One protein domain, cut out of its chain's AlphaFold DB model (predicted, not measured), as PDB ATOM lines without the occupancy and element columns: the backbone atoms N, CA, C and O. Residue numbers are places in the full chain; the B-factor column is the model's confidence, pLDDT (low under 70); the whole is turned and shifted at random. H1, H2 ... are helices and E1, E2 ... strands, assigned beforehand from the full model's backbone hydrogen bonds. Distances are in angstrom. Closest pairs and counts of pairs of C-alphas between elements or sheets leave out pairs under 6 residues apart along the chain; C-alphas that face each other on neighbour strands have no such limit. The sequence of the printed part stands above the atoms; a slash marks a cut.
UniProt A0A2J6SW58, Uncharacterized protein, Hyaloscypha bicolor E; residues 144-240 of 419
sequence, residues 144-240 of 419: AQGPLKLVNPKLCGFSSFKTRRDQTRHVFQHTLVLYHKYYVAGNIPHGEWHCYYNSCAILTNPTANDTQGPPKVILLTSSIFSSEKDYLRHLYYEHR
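Overview. This is residues 144 to 240 of the 419 residues of an uncharacterized protein of Hyaloscypha bicolor E (UniProt A0A2J6SW58). A two-stranded hairpin, E1 and E2, reaches away from a pair of helices, the long H1 and the shorter H2, and its loop at Asn 209 lies at one end of the longest axis. The stretch before H1, residues 144 to 163, is a long loop without a named element. The printed part has 97 residues with two named helices and two named strands, in the order H1, E1, E2, H2; the sheet, E1 - E2, is antiparallel. The class is mostly helix, though named elements hold only 41 of the 97 residues. The whole is compact, with a radius of gyration of the C-alphas of 14.3 A and spans of 43 by 32 by 23 A.

Along the chain. Strand E1 is residues 201 to 204, 9.5 A long, and strand E2 is residues 216 to 219, 9.7 A long. Helix H1, residues 164 to 184, measures 30.0 A from C-alpha 164 at (199.523, 208.080, 211.313) to C-alpha 184 at (191.482, 236.520, 216.507). Helix H2, residues 228 to 239, measures 15.7 A and ends with C-alpha 239 at (206.231, 214.227, 218.738).

Arrangement. E1 and E2 form a hairpin, antiparallel at 149 degrees between their directions. The C-alphas of Leu 203 and Val 217 face each other at 4.5 A; N 202 and O 218 are within hydrogen-bond range at 2.8 A, as are N 216 and O 204 at 3.1 A. Residues 193 to 194 pair antiparallel with residues 224 to 225. H1 and H2 are near each other, with 5 pairs of C-alphas within 10 A. H1 and E2 are apart, and so are E1 and H2. In H1 and H2 every O i to N i+4 pair is within hydrogen-bond range.

Size, cuts and confidence. The C-alphas farthest apart are those of Thr 163 and Asn 209, 44.8 A. The printed part has no cut. The links H1 to E1, 16 residues, and E1 to E2, 11 residues, are long; E2 to H2, 8 residues, is short. The mean pLDDT of the printed part is 75.6, with 22 residues under 70, among them residues 144 to 155 and 186 to 190.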
ATOM      1  N   ALA A 144     193.392 220.592 224.916       65.56
ATOM      2  CA  ALA A 144     192.423 221.542 224.397       65.56
ATOM      3  C   ALA A 144     192.194 222.629 225.453       65.56
ATOM      4  O   ALA A 144     191.553 222.391 226.482       65.56
ATOM      5  N   GLN A 145     192.706 223.835 225.208       59.84
ATOM      6  CA  GLN A 145     192.244 225.000 225.950       59.84
ATOM      7  C   GLN A 145     190.922 225.482 225.340       59.84
ATOM      8  O   GLN A 145     190.819 225.786 224.150       59.84
ATOM      9  N   GLY A 146     189.873 225.510 226.161       54.62
ATOM     10  CA  GLY A 146     188.631 226.180 225.801       54.62
ATOM     11  C   GLY A 146     188.829 227.703 225.769       54.62
ATOM     12  O   GLY A 146     189.661 228.230 226.501       54.62
ATOM     13  N   PRO A 147     188.033 228.444 224.979       45.56
ATOM     14  CA  PRO A 147     188.146 229.903 224.843       45.56
ATOM     15  C   PRO A 147     187.711 230.694 226.088       45.56
ATOM     16  O   PRO A 147     187.694 231.920 226.063       45.56
ATOM     17  N   LEU A 148     187.302 230.020 227.162       47.72
ATOM     18  CA  LEU A 148     186.691 230.637 228.330       47.72
ATOM     19  C   LEU A 148     187.361 230.086 229.585       47.72
ATOM     20  O   LEU A 148     187.506 228.872 229.725       47.72
ATOM     21  N   LYS A 149     187.715 230.994 230.504       50.53
ATOM     22  CA  LYS A 149     188.383 230.781 231.806       50.53
ATOM     23  C   LYS A 149     187.659 229.816 232.774       50.53
ATOM     24  O   LYS A 149     187.944 229.839 233.959       50.53
ATOM     25  N   LEU A 150     186.700 229.015 232.316       50.31
ATOM     26  CA  LEU A 150     185.799 228.215 233.151       50.31
ATOM     27  C   LEU A 150     185.788 226.721 232.805       50.31
ATOM     28  O   LEU A 150     185.162 225.946 233.522       50.31
ATOM     29  N   VAL A 151     186.458 226.289 231.734       54.06
ATOM     30  CA  VAL A 151     186.502 224.868 231.368       54.06
ATOM     31  C   VAL A 151     187.891 224.328 231.669       54.06
ATOM     32  O   VAL A 151     188.866 224.781 231.071       54.06
ATOM     33  N   ASN A 152     187.968 223.364 232.595       55.00
ATOM     34  CA  ASN A 152     189.197 222.629 232.892       55.00
ATOM     35  C   ASN A 152     189.844 222.177 231.572       55.00
ATOM     36  O   ASN A 152     189.137 221.566 230.761       55.00
ATOM     37  N   PRO A 153     191.138 222.459 231.340       60.81
ATOM     38  CA  PRO A 153     191.838 221.958 230.170       60.81
ATOM     39  C   PRO A 153     191.683 220.441 230.137       60.81
ATOM     40  O   PRO A 153     192.069 219.748 231.080       60.81
ATOM     41  N   LYS A 154     191.061 219.923 229.079       65.88
ATOM     42  CA  LYS A 154     190.924 218.484 228.874       65.88
ATOM     43  C   LYS A 154     191.891 218.076 227.780       65.88
ATOM     44  O   LYS A 154     192.022 218.763 226.767       65.88
ATOM     45  N   LEU A 155     192.557 216.944 227.983       66.50
ATOM     46  CA  LEU A 155     193.168 216.235 226.869       66.50
ATOM     47  C   LEU A 155     192.073 215.962 225.837       66.50
ATOM     48  O   LEU A 155     190.940 215.654 226.216       66.50
ATOM     49  N   CYS A 156     192.402 216.079 224.552       78.94
ATOM     50  CA  CYS A 156     191.448 215.845 223.472       78.94
ATOM     51  C   CYS A 156     190.684 214.519 223.643       78.94
ATOM     52  O   CYS A 156     189.528 214.420 223.236       78.94
ATOM     53  N   GLY A 157     191.321 213.501 224.232       66.94
ATOM     54  CA  GLY A 157     190.662 212.247 224.603       66.94
ATOM     55  C   GLY A 157     190.287 211.367 223.410       66.94
ATOM     56  O   GLY A 157     189.675 210.321 223.597       66.94
ATOM     57  N   PHE A 158     190.665 211.762 222.190       75.31
ATOM     58  CA  PHE A 158     190.517 210.927 221.006       75.31
ATOM     59  C   PHE A 158     191.497 209.757 221.113       75.31
ATOM     60  O   PHE A 158     192.706 209.974 221.130       75.31
ATOM     61  N   SER A 159     190.981 208.539 221.272       67.44
ATOM     62  CA  SER A 159     191.754 207.419 221.819       67.44
ATOM     63  C   SER A 159     192.425 206.516 220.790       67.44
ATOM     64  O   SER A 159     193.311 205.759 221.164       67.44
ATOM     65  N   SER A 160     192.037 206.573 219.515       76.31
ATOM     66  CA  SER A 160     192.619 205.701 218.489       76.31
ATOM     67  C   SER A 160     192.589 206.340 217.110       76.31
ATOM     68  O   SER A 160     191.614 206.986 216.734       76.31
ATOM     69  N   PHE A 161     193.653 206.137 216.340       78.94
ATOM     70  CA  PHE A 161     193.743 206.563 214.947       78.94
ATOM     71  C   PHE A 161     193.888 205.337 214.050       78.94
ATOM     72  O   PHE A 161     194.516 204.363 214.439       78.94
ATOM     73  N   LYS A 162     193.312 205.364 212.843       76.25
ATOM     74  CA  LYS A 162     193.476 204.254 211.885       76.25
ATOM     75  C   LYS A 162     194.815 204.304 211.156       76.25
ATOM     76  O   LYS A 162     195.301 203.275 210.715       76.25
ATOM     77  N   THR A 163     195.377 205.500 211.004       72.00
ATOM     78  CA  THR A 163     196.640 205.745 210.302       72.00
ATOM     79  C   THR A 163     197.402 206.882 210.982       72.00
ATOM     80  O   THR A 163     196.795 207.751 211.624       72.00
ATOM     81  N   ARG A 164     198.729 206.947 210.804       71.31
ATOM     82  CA  ARG A 164     199.523 208.080 211.313       71.31
ATOM     83  C   ARG A 164     199.101 209.386 210.645       71.31
ATOM     84  O   ARG A 164     199.069 210.430 211.287       71.31
ATOM     85  N   ARG A 165     198.687 209.314 209.379       74.25
ATOM     86  CA  ARG A 165     198.108 210.435 208.634       74.25
ATOM     87  C   ARG A 165     196.866 211.005 209.322       74.25
ATOM     88  O   ARG A 165     196.736 212.225 209.409       74.25
ATOM     89  N   ASP A 166     195.980 210.154 209.839       79.06
ATOM     90  CA  ASP A 166     194.797 210.587 210.590       79.06
ATOM     91  C   ASP A 166     195.169 211.257 211.909       79.06
ATOM     92  O   ASP A 166     194.620 212.310 212.234       79.06
ATOM     93  N   GLN A 167     196.133 210.682 212.630       79.69
ATOM     94  CA  GLN A 167     196.652 211.254 213.869       79.69
ATOM     95  C   GLN A 167     197.272 212.625 213.641       79.69
ATOM     96  O   GLN A 167     196.906 213.590 214.308       79.69
ATOM     97  N   THR A 168     198.162 212.732 212.659       76.25
ATOM     98  CA  THR A 168     198.743 213.997 212.226       76.25
ATOM     99  C   THR A 168     197.635 214.985 211.883       76.25
ATOM    100  O   THR A 168     197.588 216.063 212.466       76.25
ATOM    101  N   ARG A 169     196.705 214.629 210.989       82.06
ATOM    102  CA  ARG A 169     195.599 215.510 210.582       82.06
ATOM    103  C   ARG A 169     194.837 216.060 211.775       82.06
ATOM    104  O   ARG A 169     194.554 217.251 211.825       82.06
ATOM    105  N   HIS A 170     194.530 215.190 212.722       85.81
ATOM    106  CA  HIS A 170     193.815 215.543 213.930       85.81
ATOM    107  C   HIS A 170     194.623 216.484 214.834       85.81
ATOM    108  O   HIS A 170     194.099 217.502 215.279       85.81
ATOM    109  N   VAL A 171     195.905 216.200 215.087       82.00
ATOM    110  CA  VAL A 171     196.760 217.084 215.901       82.00
ATOM    111  C   VAL A 171     196.922 218.449 215.232       82.00
ATOM    112  O   VAL A 171     196.770 219.477 215.886       82.00
ATOM    113  N   PHE A 172     197.125 218.475 213.916       80.38
ATOM    114  CA  PHE A 172     197.217 219.712 213.145       80.38
ATOM    115  C   PHE A 172     195.920 220.524 213.156       80.38
ATOM    116  O   PHE A 172     195.975 221.751 213.158       80.38
ATOM    117  N   GLN A 173     194.753 219.876 213.209       83.69
ATOM    118  CA  GLN A 173     193.487 220.580 213.409       83.69
ATOM    119  C   GLN A 173     193.450 221.303 214.754       83.69
ATOM    120  O   GLN A 173     192.997 222.444 214.789       83.69
ATOM    121  N   HIS A 174     193.964 220.708 215.838       81.81
ATOM    122  CA  HIS A 174     194.080 221.419 217.118       81.81
ATOM    123  C   HIS A 174     194.966 222.647 216.986       81.81
ATOM    124  O   HIS A 174     194.549 223.735 217.373       81.81
ATOM    125  N   THR A 175     196.145 222.502 216.383       76.38
ATOM    126  CA  THR A 175     197.062 223.625 216.175       76.38
ATOM    127  C   THR A 175     196.418 224.743 215.368       76.38
ATOM    128  O   THR A 175     196.447 225.890 215.797       76.38
ATOM    129  N   LEU A 176     195.817 224.428 214.218       77.31
ATOM    130  CA  LEU A 176     195.231 225.428 213.326       77.31
ATOM    131  C   LEU A 176     194.023 226.112 213.968       77.31
ATOM    132  O   LEU A 176     193.906 227.335 213.908       77.31
ATOM    133  N   VAL A 177     193.140 225.344 214.614       77.38
ATOM    134  CA  VAL A 177     191.974 225.896 215.315       77.38
ATOM    135  C   VAL A 177     192.422 226.799 216.456       77.38
ATOM    136  O   VAL A 177     191.869 227.885 216.606       77.38
ATOM    137  N   LEU A 178     193.419 226.394 217.243       71.88
ATOM    138  CA  LEU A 178     193.942 227.220 218.327       71.88
ATOM    139  C   LEU A 178     194.648 228.461 217.789       71.88
ATOM    140  O   LEU A 178     194.316 229.563 218.208       71.88
ATOM    141  N   TYR A 179     195.538 228.317 216.811       75.12
ATOM    142  CA  TYR A 179     196.226 229.449 216.204       75.12
ATOM    143  C   TYR A 179     195.222 230.483 215.683       75.12
ATOM    144  O   TYR A 179     195.230 231.620 216.139       75.12
ATOM    145  N   HIS A 180     194.261 230.085 214.842       76.31
ATOM    146  CA  HIS A 180     193.255 231.013 214.317       76.31
ATOM    147  C   HIS A 180     192.371 231.622 215.409       76.31
ATOM    148  O   HIS A 180     192.133 232.829 215.415       76.31
ATOM    149  N   LYS A 181     191.874 230.809 216.345       71.38
ATOM    150  CA  LYS A 181     190.925 231.264 217.367       71.38
ATOM    151  C   LYS A 181     191.562 232.217 218.372       71.38
ATOM    152  O   LYS A 181     190.937 233.202 218.758       71.38
ATOM    153  N   TYR A 182     192.786 231.931 218.800       67.88
ATOM    154  CA  TYR A 182     193.489 232.742 219.790       67.88
ATOM    155  C   TYR A 182     194.160 233.965 219.168       67.88
ATOM    156  O   TYR A 182     194.219 235.003 219.827       67.88
ATOM    157  N   TYR A 183     194.568 233.875 217.899       68.31
ATOM    158  CA  TYR A 183     194.993 235.028 217.111       68.31
ATOM    159  C   TYR A 183     193.864 236.057 216.983       68.31
ATOM    160  O   TYR A 183     194.058 237.228 217.290       68.31
ATOM    161  N   VAL A 184     192.650 235.623 216.616       70.44
ATOM    162  CA  VAL A 184     191.482 236.520 216.507       70.44
ATOM    163  C   VAL A 184     191.093 237.125 217.861       70.44
ATOM    164  O   VAL A 184     190.629 238.259 217.917       70.44
ATOM    165  N   ALA A 185     191.302 236.394 218.958       70.19
ATOM    166  CA  ALA A 185     190.977 236.858 220.305       70.19
ATOM    167  C   ALA A 185     192.066 237.739 220.959       70.19
ATOM    168  O   ALA A 185     191.861 238.184 222.085       70.19
ATOM    169  N   GLY A 186     193.217 237.963 220.307       68.69
ATOM    170  CA  GLY A 186     194.334 238.749 220.854       68.69
ATOM    171  C   GLY A 186     195.029 238.118 222.069       68.69
ATOM    172  O   GLY A 186     195.734 238.802 222.804       68.69
ATOM    173  N   ASN A 187     194.812 236.820 222.306       66.69
ATOM    174  CA  ASN A 187     195.310 236.113 223.492       66.69
ATOM    175  C   ASN A 187     196.684 235.458 223.282       66.69
ATOM    176  O   ASN A 187     197.284 234.984 224.243       66.69
ATOM    177  N   ILE A 188     197.166 235.402 222.040       66.38
ATOM    178  CA  ILE A 188     198.518 234.960 221.688       66.38
ATOM    179  C   ILE A 188     199.242 236.167 221.081       66.38
ATOM    180  O   ILE A 188     198.655 236.825 220.216       66.38
ATOM    181  N   PRO A 189     200.481 236.479 221.512       69.31
ATOM    182  CA  PRO A 189     201.287 237.511 220.872       69.31
ATOM    183  C   PRO A 189     201.357 237.265 219.362       69.31
ATOM    184  O   PRO A 189     201.594 236.141 218.916       69.31
ATOM    185  N   HIS A 190     201.106 238.302 218.559       68.00
ATOM    186  CA  HIS A 190     201.124 238.176 217.102       68.00
ATOM    187  C   HIS A 190     202.433 237.526 216.626       68.00
ATOM    188  O   HIS A 190     203.516 238.021 216.926       68.00
ATOM    189  N   GLY A 191     202.314 236.443 215.852       77.31
ATOM    190  CA  GLY A 191     203.455 235.757 215.239       77.31
ATOM    191  C   GLY A 191     204.038 234.592 216.042       77.31
ATOM    192  O   GLY A 191     204.986 233.972 215.567       77.31
ATOM    193  N   GLU A 192     203.483 234.248 217.206       86.75
ATOM    194  CA  GLU A 192     203.926 233.073 217.963       86.75
ATOM    195  C   GLU A 192     203.107 231.809 217.664       86.75
ATOM    196  O   GLU A 192     201.887 231.840 217.487       86.75
ATOM    197  N   TRP A 193     203.797 230.673 217.670       87.38
ATOM    198  CA  TRP A 193     203.249 229.328 217.546       87.38
ATOM    199  C   TRP A 193     203.527 228.550 218.826       87.38
ATOM    200  O   TRP A 193     204.646 228.556 219.332       87.38
ATOM    201  N   HIS A 194     202.521 227.859 219.356       87.75
ATOM    202  CA  HIS A 194     202.599 227.187 220.655       87.75
ATOM    203  C   HIS A 194     202.299 225.694 220.521       87.75
ATOM    204  O   HIS A 194     201.323 225.305 219.875       87.75
ATOM    205  N   CYS A 195     203.108 224.844 221.155       88.19
ATOM    206  CA  CYS A 195     202.878 223.401 221.196       88.19
ATOM    207  C   CYS A 195     202.250 222.969 222.521       88.19
ATOM    208  O   CYS A 195     202.903 222.963 223.559       88.19
ATOM    209  N   TYR A 196     200.983 222.553 222.473       86.12
ATOM    210  CA  TYR A 196     200.242 222.062 223.641       86.12
ATOM    211  C   TYR A 196     200.215 220.525 223.726       86.12
ATOM    212  O   TYR A 196     199.283 219.943 224.287       86.12
ATOM    213  N   TYR A 197     201.202 219.849 223.134       84.56
ATOM    214  CA  TYR A 197     201.333 218.395 223.231       84.56
ATOM    215  C   TYR A 197     201.811 217.980 224.631       84.56
ATOM    216  O   TYR A 197     202.521 218.728 225.309       84.56
ATOM    217  N   ASN A 198     201.431 216.784 225.077       73.81
ATOM    218  CA  ASN A 198     201.903 216.222 226.341       73.81
ATOM    219  C   ASN A 198     203.413 215.955 226.262       73.81
ATOM    220  O   ASN A 198     203.819 215.129 225.452       73.81
ATOM    221  N   SER A 199     204.183 216.659 227.105       83.12
ATOM    222  CA  SER A 199     205.655 216.861 227.137       83.12
ATOM    223  C   SER A 199     206.091 218.307 226.852       83.12
ATOM    224  O   SER A 199     207.115 218.746 227.366       83.12
ATOM    225  N   CYS A 200     205.281 219.079 226.128       88.12
ATOM    226  CA  CYS A 200     205.524 220.497 225.813       88.12
ATOM    227  C   CYS A 200     204.740 221.462 226.704       88.12
ATOM    228  O   CYS A 200     205.064 222.645 226.834       88.12
ATOM    229  N   ALA A 201     203.700 220.928 227.332       85.75
ATOM    230  CA  ALA A 201     202.792 221.655 228.185       85.75
ATOM    231  C   ALA A 201     202.577 220.892 229.494       85.75
ATOM    232  O   ALA A 201     202.385 219.674 229.497       85.75
ATOM    233  N   ILE A 202     202.595 221.624 230.606       83.50
ATOM    234  CA  ILE A 202     202.398 221.094 231.953       83.50
ATOM    235  C   ILE A 202     201.056 221.594 232.471       83.50
ATOM    236  O   ILE A 202     200.798 222.797 232.518       83.50
ATOM    237  N   LEU A 203     200.200 220.668 232.893       81.62
ATOM    238  CA  LEU A 203     198.980 221.007 233.609       81.62
ATOM    239  C   LEU A 203     199.327 221.267 235.080       81.62
ATOM    240  O   LEU A 203     199.707 220.353 235.807       81.62
ATOM    241  N   THR A 204     199.198 222.514 235.521       82.00
ATOM    242  CA  THR A 204     199.370 222.886 236.928       82.00
ATOM    243  C   THR A 204     198.026 222.948 237.636       82.00
ATOM    244  O   THR A 204     197.102 223.632 237.182       82.00
ATOM    245  N   ASN A 205     197.934 222.243 238.762       80.81
ATOM    246  CA  ASN A 205     196.807 222.372 239.674       80.81
ATOM    247  C   ASN A 205     196.889 223.708 240.431       80.81
ATOM    248  O   ASN A 205     197.996 224.206 240.661       80.81
ATOM    249  N   PRO A 206     195.746 224.280 240.841       76.06
ATOM    250  CA  PRO A 206     195.731 225.452 241.709       76.06
ATOM    251  C   PRO A 206     196.505 225.143 242.994       76.06
ATOM    252  O   PRO A 206     196.342 224.069 243.579       76.06
ATOM    253  N   THR A 207     197.385 226.047 243.422       77.50
ATOM    254  CA  THR A 207     198.092 225.891 244.699       77.50
ATOM    255  C   THR A 207     197.101 226.039 245.854       77.50
ATOM    256  O   THR A 207     196.053 226.658 245.703       77.50
ATOM    257  N   ALA A 208     197.423 225.501 247.036       73.38
ATOM    258  CA  ALA A 208     196.538 225.545 248.212       73.38
ATOM    259  C   ALA A 208     196.106 226.970 248.636       73.38
ATOM    260  O   ALA A 208     195.139 227.120 249.375       73.38
ATOM    261  N   ASN A 209     196.795 228.005 248.144       76.19
ATOM    262  CA  ASN A 209     196.471 229.411 248.386       76.19
ATOM    263  C   ASN A 209     195.575 230.037 247.294       76.19
ATOM    264  O   ASN A 209     195.093 231.148 247.483       76.19
ATOM    265  N   ASP A 210     195.342 229.345 246.174       71.19
ATOM    266  CA  ASP A 210     194.511 229.768 245.036       71.19
ATOM    267  C   ASP A 210     193.313 228.806 244.896       71.19
ATOM    268  O   ASP A 210     193.130 228.110 243.898       71.19
ATOM    269  N   THR A 211     192.509 228.697 245.959       61.16
ATOM    270  CA  THR A 211     191.461 227.670 246.145       61.16
ATOM    271  C   THR A 211     190.260 227.765 245.197       61.16
ATOM    272  O   THR A 211     189.336 226.962 245.314       61.16
ATOM    273  N   GLN A 212     190.242 228.705 244.247       71.56
ATOM    274  CA  GLN A 212     189.115 228.888 243.318       71.56
ATOM    275  C   GLN A 212     189.510 228.990 241.837       71.56
ATOM    276  O   GLN A 212     188.642 229.179 240.984       71.56
ATOM    277  N   GLY A 213     190.793 228.844 241.495       71.69
ATOM    278  CA  GLY A 213     191.226 228.854 240.099       71.69
ATOM    279  C   GLY A 213     190.952 227.519 239.391       71.69
ATOM    280  O   GLY A 213     191.124 226.465 239.998       71.69
ATOM    281  N   PRO A 214     190.571 227.501 238.102       74.44
ATOM    282  CA  PRO A 214     190.661 226.282 237.300       74.44
ATOM    283  C   PRO A 214     192.140 225.894 237.076       74.44
ATOM    284  O   PRO A 214     193.010 226.775 237.097       74.44
ATOM    285  N   PRO A 215     192.447 224.609 236.805       76.38
ATOM    286  CA  PRO A 215     193.776 224.173 236.391       76.38
ATOM    287  C   PRO A 215     194.263 224.988 235.191       76.38
ATOM    288  O   PRO A 215     193.513 225.229 234.239       76.38
ATOM    289  N   LYS A 216     195.529 225.399 235.225       79.62
ATOM    290  CA  LYS A 216     196.166 226.179 234.155       79.62
ATOM    291  C   LYS A 216     197.164 225.298 233.422       79.62
ATOM    292  O   LYS A 216     197.862 224.504 234.047       79.62
ATOM    293  N   VAL A 217     197.242 225.448 232.105       79.38
ATOM    294  CA  VAL A 217     198.304 224.823 231.312       79.38
ATOM    295  C   VAL A 217     199.428 225.836 231.166       79.38
ATOM    296  O   VAL A 217     199.200 226.936 230.664       79.38
ATOM    297  N   ILE A 218     200.620 225.460 231.609       82.94
ATOM    298  CA  ILE A 218     201.845 226.234 231.447       82.94
ATOM    299  C   ILE A 218     202.618 225.633 230.277       82.94
ATOM    300  O   ILE A 218     202.899 224.436 230.261       82.94
ATOM    301  N   LEU A 219     202.944 226.467 229.293       83.94
ATOM    302  CA  LEU A 219     203.827 226.086 228.198       83.94
ATOM    303  C   LEU A 219     205.280 226.179 228.651       83.94
ATOM    304  O   LEU A 219     205.671 227.143 229.311       83.94
ATOM    305  N   LEU A 220     206.091 225.200 228.257       85.94
ATOM    306  CA  LEU A 220     207.539 225.335 228.355       85.94
ATOM    307  C   LEU A 220     208.015 226.384 227.345       85.94
ATOM    308  O   LEU A 220     207.499 226.460 226.230       85.94
ATOM    309  N   THR A 221     209.033 227.168 227.697       83.81
ATOM    310  CA  THR A 221     209.624 228.169 226.788       83.81
ATOM    311  C   THR A 221     210.147 227.544 225.494       83.81
ATOM    312  O   THR A 221     210.040 228.153 224.438       83.81
ATOM    313  N   SER A 222     210.623 226.297 225.545       86.44
ATOM    314  CA  SER A 222     211.032 225.505 224.375       86.44
ATOM    315  C   SER A 222     209.880 225.099 223.444       86.44
ATOM    316  O   SER A 222     210.124 224.512 222.395       86.44
ATOM    317  N   SER A 223     208.632 225.375 223.830       90.19
ATOM    318  CA  SER A 223     207.408 225.023 223.098       90.19
ATOM    319  C   SER A 223     206.691 226.248 222.519       90.19
ATOM    320  O   SER A 223     205.528 226.149 222.117       90.19
ATOM    321  N   ILE A 224     207.383 227.393 222.478       89.00
ATOM    322  CA  ILE A 224     206.942 228.658 221.885       89.00
ATOM    323  C   ILE A 224     207.901 228.999 220.741       89.00
ATOM    324  O   ILE A 224     209.115 229.026 220.929       89.00
ATOM    325  N   PHE A 225     207.363 229.256 219.551       89.38
ATOM    326  CA  PHE A 225     208.142 229.450 218.330       89.38
ATOM    327  C   PHE A 225     207.732 230.743 217.637       89.38
ATOM    328  O   PHE A 225     206.547 231.036 217.517       89.38
ATOM    329  N   SER A 226     208.704 231.492 217.126       88.56
ATOM    330  CA  SER A 226     208.476 232.730 216.368       88.56
ATOM    331  C   SER A 226     208.130 232.494 214.893       88.56
ATOM    332  O   SER A 226     207.850 233.442 214.161       88.56
ATOM    333  N   SER A 227     208.173 231.242 214.426       85.38
ATOM    334  CA  SER A 227     207.846 230.882 213.050       85.38
ATOM    335  C   SER A 227     207.092 229.554 212.968       85.38
ATOM    336  O   SER A 227     207.350 228.620 213.732       85.38
ATOM    337  N   GLU A 228     206.189 229.451 211.988       82.88
ATOM    338  CA  GLU A 228     205.474 228.206 211.681       82.88
ATOM    339  C   GLU A 228     206.468 227.086 211.359       82.88
ATOM    340  O   GLU A 228     206.336 225.962 211.831       82.88
ATOM    341  N   LYS A 229     207.521 227.407 210.602       78.88
ATOM    342  CA  LYS A 229     208.554 226.456 210.184       78.88
ATOM    343  C   LYS A 229     209.257 225.806 211.382       78.88
ATOM    344  O   LYS A 229     209.433 224.587 211.390       78.88
ATOM    345  N   ASP A 230     209.622 226.586 212.399       82.50
ATOM    346  CA  ASP A 230     210.260 226.062 213.614       82.50
ATOM    347  C   ASP A 230     209.290 225.227 214.458       82.50
ATOM    348  O   ASP A 230     209.680 224.188 214.994       82.50
ATOM    349  N   TYR A 231     208.019 225.626 214.511       85.56
ATOM    350  CA  TYR A 231     206.966 224.854 215.164       85.56
ATOM    351  C   TYR A 231     206.730 223.490 214.491       85.56
ATOM    352  O   TYR A 231     206.710 222.458 215.162       85.56
ATOM    353  N   LEU A 232     206.606 223.458 213.159       80.25
ATOM    354  CA  LEU A 232     206.465 222.219 212.385       80.25
ATOM    355  C   LEU A 232     207.661 221.289 212.602       80.25
ATOM    356  O   LEU A 232     207.497 220.079 212.768       80.25
ATOM    357  N   ARG A 233     208.865 221.865 212.647       76.38
ATOM    358  CA  ARG A 233     210.097 221.142 212.954       76.38
ATOM    359  C   ARG A 233     210.037 220.509 214.345       76.38
ATOM    360  O   ARG A 233     210.365 219.335 214.493       76.38
ATOM    361  N   HIS A 234     209.597 221.264 215.347       84.88
ATOM    362  CA  HIS A 234     209.421 220.762 216.705       84.88
ATOM    363  C   HIS A 234     208.405 219.612 216.777       84.88
ATOM    364  O   HIS A 234     208.708 218.576 217.367       84.88
ATOM    365  N   LEU A 235     207.241 219.747 216.126       80.38
ATOM    366  CA  LEU A 235     206.233 218.681 216.081       80.38
ATOM    367  C   LEU A 235     206.791 217.358 215.552       80.38
ATOM    368  O   LEU A 235     206.437 216.281 216.035       80.38
ATOM    369  N   TYR A 236     207.682 217.440 214.572       75.81
ATOM    370  CA  TYR A 236     208.339 216.270 214.029       75.81
ATOM    371  C   TYR A 236     209.371 215.672 214.996       75.81
ATOM    372  O   TYR A 236     209.301 214.480 215.283       75.81
ATOM    373  N   TYR A 237     210.323 216.455 215.509       75.00
ATOM    374  CA  TYR A 237     211.408 215.890 216.324       75.00
ATOM    375  C   TYR A 237     210.928 215.369 217.679       75.00
ATOM    376  O   TYR A 237     211.305 214.262 218.063       75.00
ATOM    377  N   GLU A 238     210.068 216.128 218.355       81.75
ATOM    378  CA  GLU A 238     209.619 215.799 219.711       81.75
ATOM    379  C   GLU A 238     208.424 214.838 219.702       81.75
ATOM    380  O   GLU A 238     208.371 213.910 220.507       81.75
ATOM    381  N   HIS A 239     207.492 214.993 218.749       77.88
ATOM    382  CA  HIS A 239     206.231 214.227 218.738       77.88
ATOM    383  C   HIS A 239     206.119 213.229 217.585       77.88
ATOM    384  O   HIS A 239     205.130 212.496 217.484       77.88
ATOM    385  N   ARG A 240     207.124 213.176 216.700       72.75
ATOM    386  CA  ARG A 240     207.154 212.325 215.495       72.75
ATOM    387  C   ARG A 240     205.982 212.590 214.546       72.75
ATOM    388  O   ARG A 240     205.529 211.684 213.847       72.75
TER     389      ARG A 240